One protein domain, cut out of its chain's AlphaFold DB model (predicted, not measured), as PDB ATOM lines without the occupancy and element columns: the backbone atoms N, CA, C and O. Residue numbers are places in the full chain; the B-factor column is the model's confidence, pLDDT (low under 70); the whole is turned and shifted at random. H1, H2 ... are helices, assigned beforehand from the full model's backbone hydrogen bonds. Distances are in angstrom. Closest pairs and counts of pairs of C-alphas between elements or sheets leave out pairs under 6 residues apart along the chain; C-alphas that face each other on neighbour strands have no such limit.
ATOM      1  N   LYS A   2     -19.051  21.255 -30.533       79.31
ATOM      2  CA  LYS A   2     -19.746  20.012 -30.120       79.31
ATOM      3  C   LYS A   2     -18.883  19.075 -29.254       79.31
ATOM      4  O   LYS A   2     -19.319  18.684 -28.181       79.31
ATOM      5  N   ALA A   3     -17.642  18.808 -29.667       82.38
ATOM      6  CA  ALA A   3     -16.710  17.973 -28.901       82.38
ATOM      7  C   ALA A   3     -16.356  18.570 -27.526       82.38
ATOM      8  O   ALA A   3     -16.285  17.856 -26.536       82.38
ATOM      9  N   PHE A   4     -16.206  19.896 -27.445       90.88
ATOM     10  CA  PHE A   4     -15.950  20.591 -26.181       90.88
ATOM     11  C   PHE A   4     -17.120  20.437 -25.199       90.88
ATOM     12  O   PHE A   4     -16.902  20.121 -24.036       90.88
ATOM     13  N   LEU A   5     -18.361  20.587 -25.678       89.69
ATOM     14  CA  LEU A   5     -19.560  20.371 -24.860       89.69
ATOM     15  C   LEU A   5     -19.668  18.923 -24.367       89.69
ATOM     16  O   LEU A   5     -20.011  18.706 -23.211       89.69
ATOM     17  N   GLN A   6     -19.341  17.940 -25.211       86.56
ATOM     18  CA  GLN A   6     -19.336  16.524 -24.823       86.56
ATOM     19  C   GLN A   6     -18.305  16.234 -23.728       86.56
ATOM     20  O   GLN A   6     -18.615  15.551 -22.755       86.56
ATOM     21  N   ILE A   7     -17.099  16.791 -23.859       90.06
ATOM     22  CA  ILE A   7     -16.042  16.652 -22.854       90.06
ATOM     23  C   ILE A   7     -16.455  17.337 -21.546       90.06
ATOM     24  O   ILE A   7     -16.342  16.734 -20.483       90.06
ATOM     25  N   ALA A   8     -16.988  18.560 -21.607       91.81
ATOM     26  CA  ALA A   8     -17.460  19.274 -20.422       91.81
ATOM     27  C   ALA A   8     -18.576  18.508 -19.691       91.81
ATOM     28  O   ALA A   8     -18.558  18.410 -18.465       91.81
ATOM     29  N   LEU A   9     -19.510  17.912 -20.440       90.00
ATOM     30  CA  LEU A   9     -20.569  17.072 -19.884       90.00
ATOM     31  C   LEU A   9     -19.999  15.820 -19.202       90.00
ATOM     32  O   LEU A   9     -20.422  15.480 -18.099       90.00
ATOM     33  N   LEU A  10     -19.018  15.163 -19.828       87.12
ATOM     34  CA  LEU A  10     -18.337  14.005 -19.249       87.12
ATOM     35  C   LEU A  10     -17.678  14.369 -17.914       87.12
ATOM     36  O   LEU A  10     -17.869  13.661 -16.928       87.12
ATOM     37  N   PHE A  11     -16.952  15.487 -17.862       90.69
ATOM     38  CA  PHE A  11     -16.341  15.963 -16.621       90.69
ATOM     39  C   PHE A  11     -17.389  16.263 -15.552       90.69
ATOM     40  O   PHE A  11     -17.233  15.803 -14.426       90.69
ATOM     41  N   ALA A  12     -18.480  16.948 -15.903       91.88
ATOM     42  CA  ALA A  12     -19.566  17.214 -14.964       91.88
ATOM     43  C   ALA A  12     -20.161  15.915 -14.392       91.88
ATOM     44  O   ALA A  12     -20.349  15.806 -13.181       91.88
ATOM     45  N   MET A  13     -20.391  14.900 -15.234       87.19
ATOM     46  CA  MET A  13     -20.857  13.586 -14.778       87.19
ATOM     47  C   MET A  13     -19.849  12.912 -13.843       87.19
ATOM     48  O   MET A  13     -20.240  12.427 -12.782       87.19
ATOM     49  N   LEU A  14     -18.559  12.908 -14.193       87.88
ATOM     50  CA  LEU A  14     -17.509  12.332 -13.348       87.88
ATOM     51  C   LEU A  14     -17.410  13.047 -11.996       87.88
ATOM     52  O   LEU A  14     -17.251  12.384 -10.974       87.88
ATOM     53  N   THR A  15     -17.555  14.374 -11.968       89.56
ATOM     54  CA  THR A  15     -17.575  15.151 -10.723       89.56
ATOM     55  C   THR A  15     -18.765  14.772  -9.849       89.56
ATOM     56  O   THR A  15     -18.578  14.522  -8.662       89.56
ATOM     57  N   VAL A  16     -19.972  14.671 -10.416       88.62
ATOM     58  CA  VAL A  16     -21.175  14.270  -9.664       88.62
ATOM     59  C   VAL A  16     -21.030  12.851  -9.111       88.62
ATOM     60  O   VAL A  16     -21.318  12.609  -7.940       88.62
ATOM     61  N   VAL A  17     -20.529  11.919  -9.922       86.88
ATOM     62  CA  VAL A  17     -20.281  10.533  -9.506       86.88
ATOM     63  C   VAL A  17     -19.228  10.470  -8.396       86.88
ATOM     64  O   VAL A  17     -19.460   9.838  -7.367       86.88
ATOM     65  N   GLY A  18     -18.100  11.162  -8.558       84.25
ATOM     66  CA  GLY A  18     -17.050  11.235  -7.541       84.25
ATOM     67  C   GLY A  18     -17.546  11.855  -6.234       84.25
ATOM     68  O   GLY A  18     -17.234  11.352  -5.157       84.25
ATOM     69  N   TRP A  19     -18.384  12.891  -6.321       85.94
ATOM     70  CA  TRP A  19     -19.021  13.515  -5.163       85.94
ATOM     71  C   TRP A  19     -19.955  12.545  -4.432       85.94
ATOM     72  O   TRP A  19     -19.911  12.450  -3.209       85.94
ATOM     73  N   LEU A  20     -20.773  11.777  -5.160       81.62
ATOM     74  CA  LEU A  20     -21.650  10.759  -4.566       81.62
ATOM     75  C   LEU A  20     -20.861   9.662  -3.845       81.62
ATOM     76  O   LEU A  20     -21.273   9.222  -2.768       81.62
ATOM     77  N   ILE A  21     -19.719   9.256  -4.407       84.00
ATOM     78  CA  ILE A  21     -18.798   8.320  -3.753       84.00
ATOM     79  C   ILE A  21     -18.226   8.948  -2.480       84.00
ATOM     80  O   ILE A  21     -18.252   8.319  -1.422       84.00
ATOM     81  N   TYR A  22     -17.768  10.199  -2.562       84.62
ATOM     82  CA  TYR A  22     -17.200  10.933  -1.433       84.62
ATOM     83  C   TYR A  22     -18.197  11.154  -0.289       84.62
ATOM     84  O   TYR A  22     -17.796  11.106   0.868       84.62
ATOM     85  N   LEU A  23     -19.483  11.373  -0.575       82.94
ATOM     86  CA  LEU A  23     -20.513  11.500   0.462       82.94
ATOM     87  C   LEU A  23     -20.806  10.172   1.179       82.94
ATOM     88  O   LEU A  23     -21.302  10.179   2.301       82.94
ATOM     89  N   ASN A  24     -20.488   9.036   0.553       81.00
ATOM     90  CA  ASN A  24     -20.801   7.697   1.049       81.00
ATOM     91  C   ASN A  24     -19.519   6.891   1.316       81.00
ATOM     92  O   ASN A  24     -19.328   5.799   0.774       81.00
ATOM     93  N   GLN A  25     -18.649   7.425   2.182       78.12
ATOM     94  CA  GLN A  25     -17.383   6.784   2.584       78.12
ATOM     95  C   GLN A  25     -17.561   5.602   3.542       78.12
ATOM     96  O   GLN A  25     -16.576   4.961   3.910       78.12
ATOM     97  N   GLY A  26     -18.799   5.319   3.968       85.06
ATOM     98  CA  GLY A  26     -19.109   4.149   4.782       85.06
ATOM     99  C   GLY A  26     -18.515   2.907   4.124       85.06
ATOM    100  O   GLY A  26     -18.851   2.578   2.988       85.06
ATOM    101  N   SER A  27     -17.570   2.275   4.813       84.81
ATOM    102  CA  SER A  27     -16.850   1.123   4.285       84.81
ATOM    103  C   SER A  27     -17.681  -0.125   4.522       84.81
ATOM    104  O   SER A  27     -18.087  -0.395   5.653       84.81
ATOM    105  N   VAL A  28     -17.940  -0.878   3.458       85.94
ATOM    106  CA  VAL A  28     -18.702  -2.125   3.521       85.94
ATOM    107  C   VAL A  28     -17.812  -3.260   3.045       85.94
ATOM    108  O   VAL A  28     -17.118  -3.150   2.033       85.94
ATOM    109  N   SER A  29     -17.845  -4.357   3.793       87.38
ATOM    110  CA  SER A  29     -17.215  -5.617   3.426       87.38
ATOM    111  C   SER A  29     -18.298  -6.639   3.121       87.38
ATOM    112  O   SER A  29     -19.268  -6.772   3.868       87.38
ATOM    113  N   LEU A  30     -18.135  -7.364   2.018       84.00
ATOM    114  CA  LEU A  30     -19.022  -8.459   1.659       84.00
ATOM    115  C   LEU A  30     -18.496  -9.732   2.313       84.00
ATOM    116  O   LEU A  30     -17.313 -10.054   2.196       84.00
ATOM    117  N   VAL A  31     -19.384 -10.443   3.000       88.06
ATOM    118  CA  VAL A  31     -19.087 -11.734   3.617       88.06
ATOM    119  C   VAL A  31     -19.763 -12.809   2.783       88.06
ATOM    120  O   VAL A  31     -20.978 -12.779   2.590       88.06
ATOM    121  N   LEU A  32     -18.978 -13.754   2.273       83.81
ATOM    122  CA  LEU A  32     -19.510 -14.909   1.558       83.81
ATOM    123  C   LEU A  32     -20.142 -15.882   2.555       83.81
ATOM    124  O   LEU A  32     -19.490 -16.351   3.491       83.81
ATOM    125  N   THR A  33     -21.417 -16.189   2.329       85.88
ATOM    126  CA  THR A  33     -22.182 -17.175   3.096       85.88
ATOM    127  C   THR A  33     -22.796 -18.220   2.163       85.88
ATOM    128  O   THR A  33     -23.298 -17.833   1.105       85.88
ATOM    129  N   PRO A  34     -22.841 -19.509   2.551       84.94
ATOM    130  CA  PRO A  34     -22.358 -20.079   3.817       84.94
ATOM    131  C   PRO A  34     -20.817 -20.140   3.907       84.94
ATOM    132  O   PRO A  34     -20.146 -20.035   2.880       84.94
ATOM    133  N   PRO A  35     -20.240 -20.297   5.117       84.19
ATOM    134  CA  PRO A  35     -18.799 -20.480   5.274       84.19
ATOM    135  C   PRO A  35     -18.332 -21.741   4.534       84.19
ATOM    136  O   PRO A  35     -18.943 -22.807   4.644       84.19
ATOM    137  N   VAL A  36     -17.231 -21.629   3.797       83.44
ATOM    138  CA  VAL A  36     -16.647 -22.739   3.031       83.44
ATOM    139  C   VAL A  36     -15.539 -23.347   3.884       83.44
ATOM    140  O   VAL A  36     -14.563 -22.678   4.212       83.44
ATOM    141  N   GLY A  37     -15.718 -24.599   4.314       85.69
ATOM    142  CA  GLY A  37     -14.753 -25.268   5.197       85.69
ATOM    143  C   GLY A  37     -14.613 -24.621   6.583       85.69
ATOM    144  O   GLY A  37     -13.548 -24.697   7.183       85.69
ATOM    145  N   GLY A  38     -15.660 -23.951   7.082       83.94
ATOM    146  CA  GLY A  38     -15.642 -23.272   8.386       83.94
ATOM    147  C   GLY A  38     -14.950 -21.903   8.391       83.94
ATOM    148  O   GLY A  38     -14.880 -21.270   9.442       83.94
ATOM    149  N   VAL A  39     -14.480 -21.423   7.235       85.00
ATOM    150  CA  VAL A  39     -13.853 -20.102   7.090       85.00
ATOM    151  C   VAL A  39     -14.825 -19.130   6.424       85.00
ATOM    152  O   VAL A  39     -15.468 -19.447   5.419       85.00
ATOM    153  N   TYR A  40     -14.917 -17.924   6.987       85.12
ATOM    154  CA  TYR A  40     -15.633 -16.804   6.385       85.12
ATOM    155  C   TYR A  40     -14.692 -16.022   5.478       85.12
ATOM    156  O   TYR A  40     -13.695 -15.461   5.933       85.12
ATOM    157  N   TYR A  41     -15.024 -15.966   4.193       85.56
ATOM    158  CA  TYR A  41     -14.303 -15.139   3.235       85.56
ATOM    159  C   TYR A  41     -14.923 -13.746   3.219       85.56
ATOM    160  O   TYR A  41     -16.116 -13.590   2.952       85.56
ATOM    161  N   VAL A  42     -14.101 -12.744   3.521       87.69
ATOM    162  CA  VAL A  42     -14.503 -11.341   3.595       87.69
ATOM    163  C   VAL A  42     -13.730 -10.557   2.544       87.69
ATOM    164  O   VAL A  42     -12.517 -10.722   2.411       87.69
ATOM    165  N   THR A  43     -14.416  -9.718   1.774       85.25
ATOM    166  CA  THR A  43     -13.745  -8.832   0.818       85.25
ATOM    167  C   THR A  43     -13.055  -7.678   1.536       85.25
ATOM    168  O   THR A  43     -13.482  -7.249   2.613       85.25
ATOM    169  N   ASN A  44     -12.040  -7.100   0.888       85.25
ATOM    170  CA  ASN A  44     -11.483  -5.835   1.350       85.25
ATOM    171  C   ASN A  44     -12.600  -4.785   1.485       85.25
ATOM    172  O   ASN A  44     -13.513  -4.762   0.649       85.25
ATOM    173  N   PRO A  45     -12.557  -3.950   2.538       86.69
ATOM    174  CA  PRO A  45     -13.529  -2.888   2.727       86.69
ATOM    175  C   PRO A  45     -13.466  -1.926   1.542       86.69
ATOM    176  O   PRO A  45     -12.397  -1.425   1.187       86.69
ATOM    177  N   LEU A  46     -14.619  -1.686   0.925       86.12
ATOM    178  CA  LEU A  46     -14.768  -0.753  -0.185       86.12
ATOM    179  C   LEU A  46     -15.828   0.303   0.164       86.12
ATOM    180  O   LEU A  46     -16.752   0.009   0.929       86.12
ATOM    181  N   PRO A  47     -15.733   1.530  -0.382       87.31
ATOM    182  CA  PRO A  47     -16.722   2.571  -0.123       87.31
ATOM    183  C   PRO A  47     -18.099   2.166  -0.655       87.31
ATOM    184  O   PRO A  47     -18.228   1.790  -1.823       87.31
ATOM    185  N   LEU A  48     -19.150   2.309   0.155       85.44
ATOM    186  CA  LEU A  48     -20.532   2.040  -0.260       85.44
ATOM    187  C   LEU A  48     -20.919   2.840  -1.509       85.44
ATOM    188  O   LEU A  48     -21.579   2.322  -2.412       85.44
ATOM    189  N   GLY A  49     -20.465   4.091  -1.587       84.75
ATOM    190  CA  GLY A  49     -20.705   4.939  -2.748       84.75
ATOM    191  C   GLY A  49     -20.166   4.346  -4.052       84.75
ATOM    192  O   GLY A  49     -20.803   4.486  -5.093       84.75
ATOM    193  N   LEU A  50     -19.046   3.614  -4.003       86.06
ATOM    194  CA  LEU A  50     -18.499   2.929  -5.174       86.06
ATOM    195  C   LEU A  50     -19.443   1.816  -5.650       86.06
ATOM    196  O   LEU A  50     -19.717   1.713  -6.846       86.06
ATOM    197  N   PHE A  51     -19.988   1.022  -4.724       86.31
ATOM    198  CA  PHE A  51     -20.955  -0.029  -5.055       86.31
ATOM    199  C   PHE A  51     -22.233   0.532  -5.682       86.31
ATOM    200  O   PHE A  51     -22.710  -0.016  -6.673       86.31
ATOM    201  N   LEU A  52     -22.758   1.642  -5.152       85.12
ATOM    202  CA  LEU A  52     -23.929   2.332  -5.704       85.12
ATOM    203  C   LEU A  52     -23.711   2.763  -7.158       85.12
ATOM    204  O   LEU A  52     -24.561   2.518  -8.016       85.12
ATOM    205  N   VAL A  53     -22.557   3.365  -7.444       88.38
ATOM    206  CA  VAL A  53     -22.201   3.805  -8.798       88.38
ATOM    207  C   VAL A  53     -22.076   2.613  -9.743       88.38
ATOM    208  O   VAL A  53     -22.645   2.636 -10.833       88.38
ATOM    209  N   ILE A  54     -21.380   1.552  -9.324       88.88
ATOM    210  CA  ILE A  54     -21.232   0.333 -10.129       88.88
ATOM    211  C   ILE A  54     -22.603  -0.298 -10.407       88.88
ATOM    212  O   ILE A  54     -22.897  -0.625 -11.554       88.88
ATOM    213  N   ALA A  55     -23.466  -0.418  -9.396       88.94
ATOM    214  CA  ALA A  55     -24.808  -0.978  -9.550       88.94
ATOM    215  C   ALA A  55     -25.665  -0.165 -10.532       88.94
ATOM    216  O   ALA A  55     -26.333  -0.742 -11.393       88.94
ATOM    217  N   PHE A  56     -25.604   1.168 -10.458       88.56
ATOM    218  CA  PHE A  56     -26.285   2.052 -11.404       88.56
ATOM    219  C   PHE A  56     -25.793   1.846 -12.845       88.56
ATOM    220  O   PHE A  56     -26.605   1.679 -13.757       88.56
ATOM    221  N   LEU A  57     -24.472   1.802 -13.055       89.81
ATOM    222  CA  LEU A  57     -23.879   1.575 -14.378       89.81
ATOM    223  C   LEU A  57     -24.241   0.195 -14.945       89.81
ATOM    224  O   LEU A  57     -24.577   0.092 -16.125       89.81
ATOM    225  N   ILE A  58     -24.227  -0.847 -14.109       92.88
ATOM    226  CA  ILE A  58     -24.673  -2.193 -14.493       92.88
ATOM    227  C   ILE A  58     -26.151  -2.167 -14.893       92.88
ATOM    228  O   ILE A  58     -26.506  -2.739 -15.919       92.88
ATOM    229  N   GLY A  59     -27.009  -1.472 -14.141       92.44
ATOM    230  CA  GLY A  59     -28.426  -1.326 -14.477       92.44
ATOM    231  C   GLY A  59     -28.653  -0.673 -15.844       92.44
ATOM    232  O   GLY A  59     -29.444  -1.177 -16.642       92.44
ATOM    233  N   LEU A  60     -27.914   0.399 -16.155       91.81
ATOM    234  CA  LEU A  60     -27.955   1.033 -17.478       91.81
ATOM    235  C   LEU A  60     -27.485   0.084 -18.587       91.81
ATOM    236  O   LEU A  60     -28.136  -0.007 -19.630       91.81
ATOM    237  N   LEU A  61     -26.384  -0.639 -18.359       94.25
ATOM    238  CA  LEU A  61     -25.853  -1.612 -19.314       94.25
ATOM    239  C   LEU A  61     -26.862  -2.736 -19.578       94.25
ATOM    240  O   LEU A  61     -27.126  -3.058 -20.734       94.25
ATOM    241  N   LEU A  62     -27.464  -3.298 -18.528       95.06
ATOM    242  CA  LEU A  62     -28.493  -4.330 -18.648       95.06
ATOM    243  C   LEU A  62     -29.724  -3.811 -19.392       95.06
ATOM    244  O   LEU A  62     -30.212  -4.493 -20.289       95.06
ATOM    245  N   GLY A  63     -30.198  -2.601 -19.088       93.88
ATOM    246  CA  GLY A  63     -31.316  -1.988 -19.810       93.88
ATOM    247  C   GLY A  63     -31.031  -1.819 -21.306       93.88
ATOM    248  O   GLY A  63     -31.881  -2.126 -22.143       93.88
ATOM    249  N   TYR A  64     -29.813  -1.395 -21.651       94.06
ATOM    250  CA  TYR A  64     -29.364  -1.309 -23.039       94.06
ATOM    251  C   TYR A  64     -29.302  -2.687 -23.720       94.06
ATOM    252  O   TYR A  64     -29.811  -2.844 -24.829       94.06
ATOM    253  N   LEU A  65     -28.741  -3.698 -23.048       95.06
ATOM    254  CA  LEU A  65     -28.672  -5.069 -23.565       95.06
ATOM    255  C   LEU A  65     -30.063  -5.681 -23.774       95.06
ATOM    256  O   LEU A  65     -30.300  -6.309 -24.802       95.06
ATOM    257  N   ILE A  66     -30.997  -5.466 -22.843       95.25
ATOM    258  CA  ILE A  66     -32.391  -5.915 -22.975       95.25
ATOM    259  C   ILE A  66     -33.030  -5.292 -24.214       95.25
ATOM    260  O   ILE A  66     -33.671  -5.998 -24.990       95.25
ATOM    261  N   ARG A  67     -32.838  -3.987 -24.432       95.44
ATOM    262  CA  ARG A  67     -33.357  -3.314 -25.625       95.44
ATOM    263  C   ARG A  67     -32.746  -3.872 -26.911       95.44
ATOM    264  O   ARG A  67     -33.487  -4.143 -27.847       95.44
ATOM    265  N   LEU A  68     -31.431  -4.094 -26.943       93.31
ATOM    266  CA  LEU A  68     -30.774  -4.728 -28.090       93.31
ATOM    267  C   LEU A  68     -31.354  -6.111 -28.392       93.31
ATOM    268  O   LEU A  68     -31.610  -6.423 -29.550       93.31
ATOM    269  N   LEU A  69     -31.593  -6.929 -27.365       95.19
ATOM    270  CA  LEU A  69     -32.230  -8.233 -27.546       95.19
ATOM    271  C   LEU A  69     -33.642  -8.081 -28.121       95.19
ATOM    272  O   LEU A  69     -33.985  -8.780 -29.068       95.19
ATOM    273  N   GLN A  70     -34.445  -7.144 -27.612       94.38
ATOM    274  CA  GLN A  70     -35.786  -6.872 -28.147       94.38
ATOM    275  C   GLN A  70     -35.770  -6.461 -29.624       94.38
ATOM    276  O   GLN A  70     -36.679  -6.841 -30.357       94.38
ATOM    277  N   ASP A  71     -34.757  -5.710 -30.054       91.88
ATOM    278  CA  ASP A  71     -34.602  -5.302 -31.452       91.88
ATOM    279  C   ASP A  71     -34.166  -6.474 -32.358       91.88
ATOM    280  O   ASP A  71     -34.494  -6.466 -33.538       91.88
ATOM    281  N   ILE A  72     -33.479  -7.495 -31.822       92.19
ATOM    282  CA  ILE A  72     -33.099  -8.720 -32.558       92.19
ATOM    283  C   ILE A  72     -34.287  -9.681 -32.728       92.19
ATOM    284  O   ILE A  72     -34.361 -10.396 -33.724       92.19
ATOM    285  N   PHE A  73     -35.195  -9.736 -31.749       84.00
ATOM    286  CA  PHE A  73     -36.379 -10.609 -31.781       84.00
ATOM    287  C   PHE A  73     -37.612  -9.964 -32.447       84.00
ATOM    288  O   PHE A  73     -38.688 -10.566 -32.436       84.00
ATOM    289  N   LYS A  74     -37.470  -8.755 -32.999       58.75
ATOM    290  CA  LYS A  74     -38.441  -8.119 -33.900       58.75
ATOM    291  C   LYS A  74     -38.130  -8.451 -35.352       58.75
ATOM    292  O   LYS A  74     -39.114  -8.587 -36.111       58.75
TER     293      LYS A  74
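What this domain is: This is residues 2 to 74 of the 74 residues of an uncharacterized protein of Thermocrinis minervae (UniProt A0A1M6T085). The longest helix, H2, meets H1 near their ends as an open V, and from the corner the link, residues 24 to 47, loops out and folds back, with residues 34 to 39 sticking out as its tip. The printed part has 73 residues with two named helices, H1 then H2, and no named strand; the class is all helix. It is extended, with a radius of gyration of the C-alphas of 18.2 A, and flat, spanning 57 by 39 by 14 A.

Where its parts are: Find C-alpha 48 at (-20.532, 2.040, -0.260); from there H2, residues 48 to 72, runs 36.3 A to C-alpha 72 at (-33.099, -8.720, -32.558). H1, residues 2 to 23, begins at C-alpha 2 at (-19.746, 20.012, -30.120) and is 31.8 A long.

How they stand to each other: Look at residues 48 to 53 of H2, which alone touch H1, at its residues 17 to 23. The closest C-alphas, of Gly 49 and Ile 21, are 4.0 A apart. The helices run opposite ways at a steep tilt of 48 degrees. In H1 and H2 every O i to N i+4 pair is within hydrogen-bond range. In the link, residues 27 to 28 pair antiparallel with residues 46 to 47.

The domain as a whole: The C-alphas farthest apart, of Lys 2 and Gly 38, are 58.1 A apart. The printed part has no cut, and the link is long. Only residue 74 has pLDDT under 70.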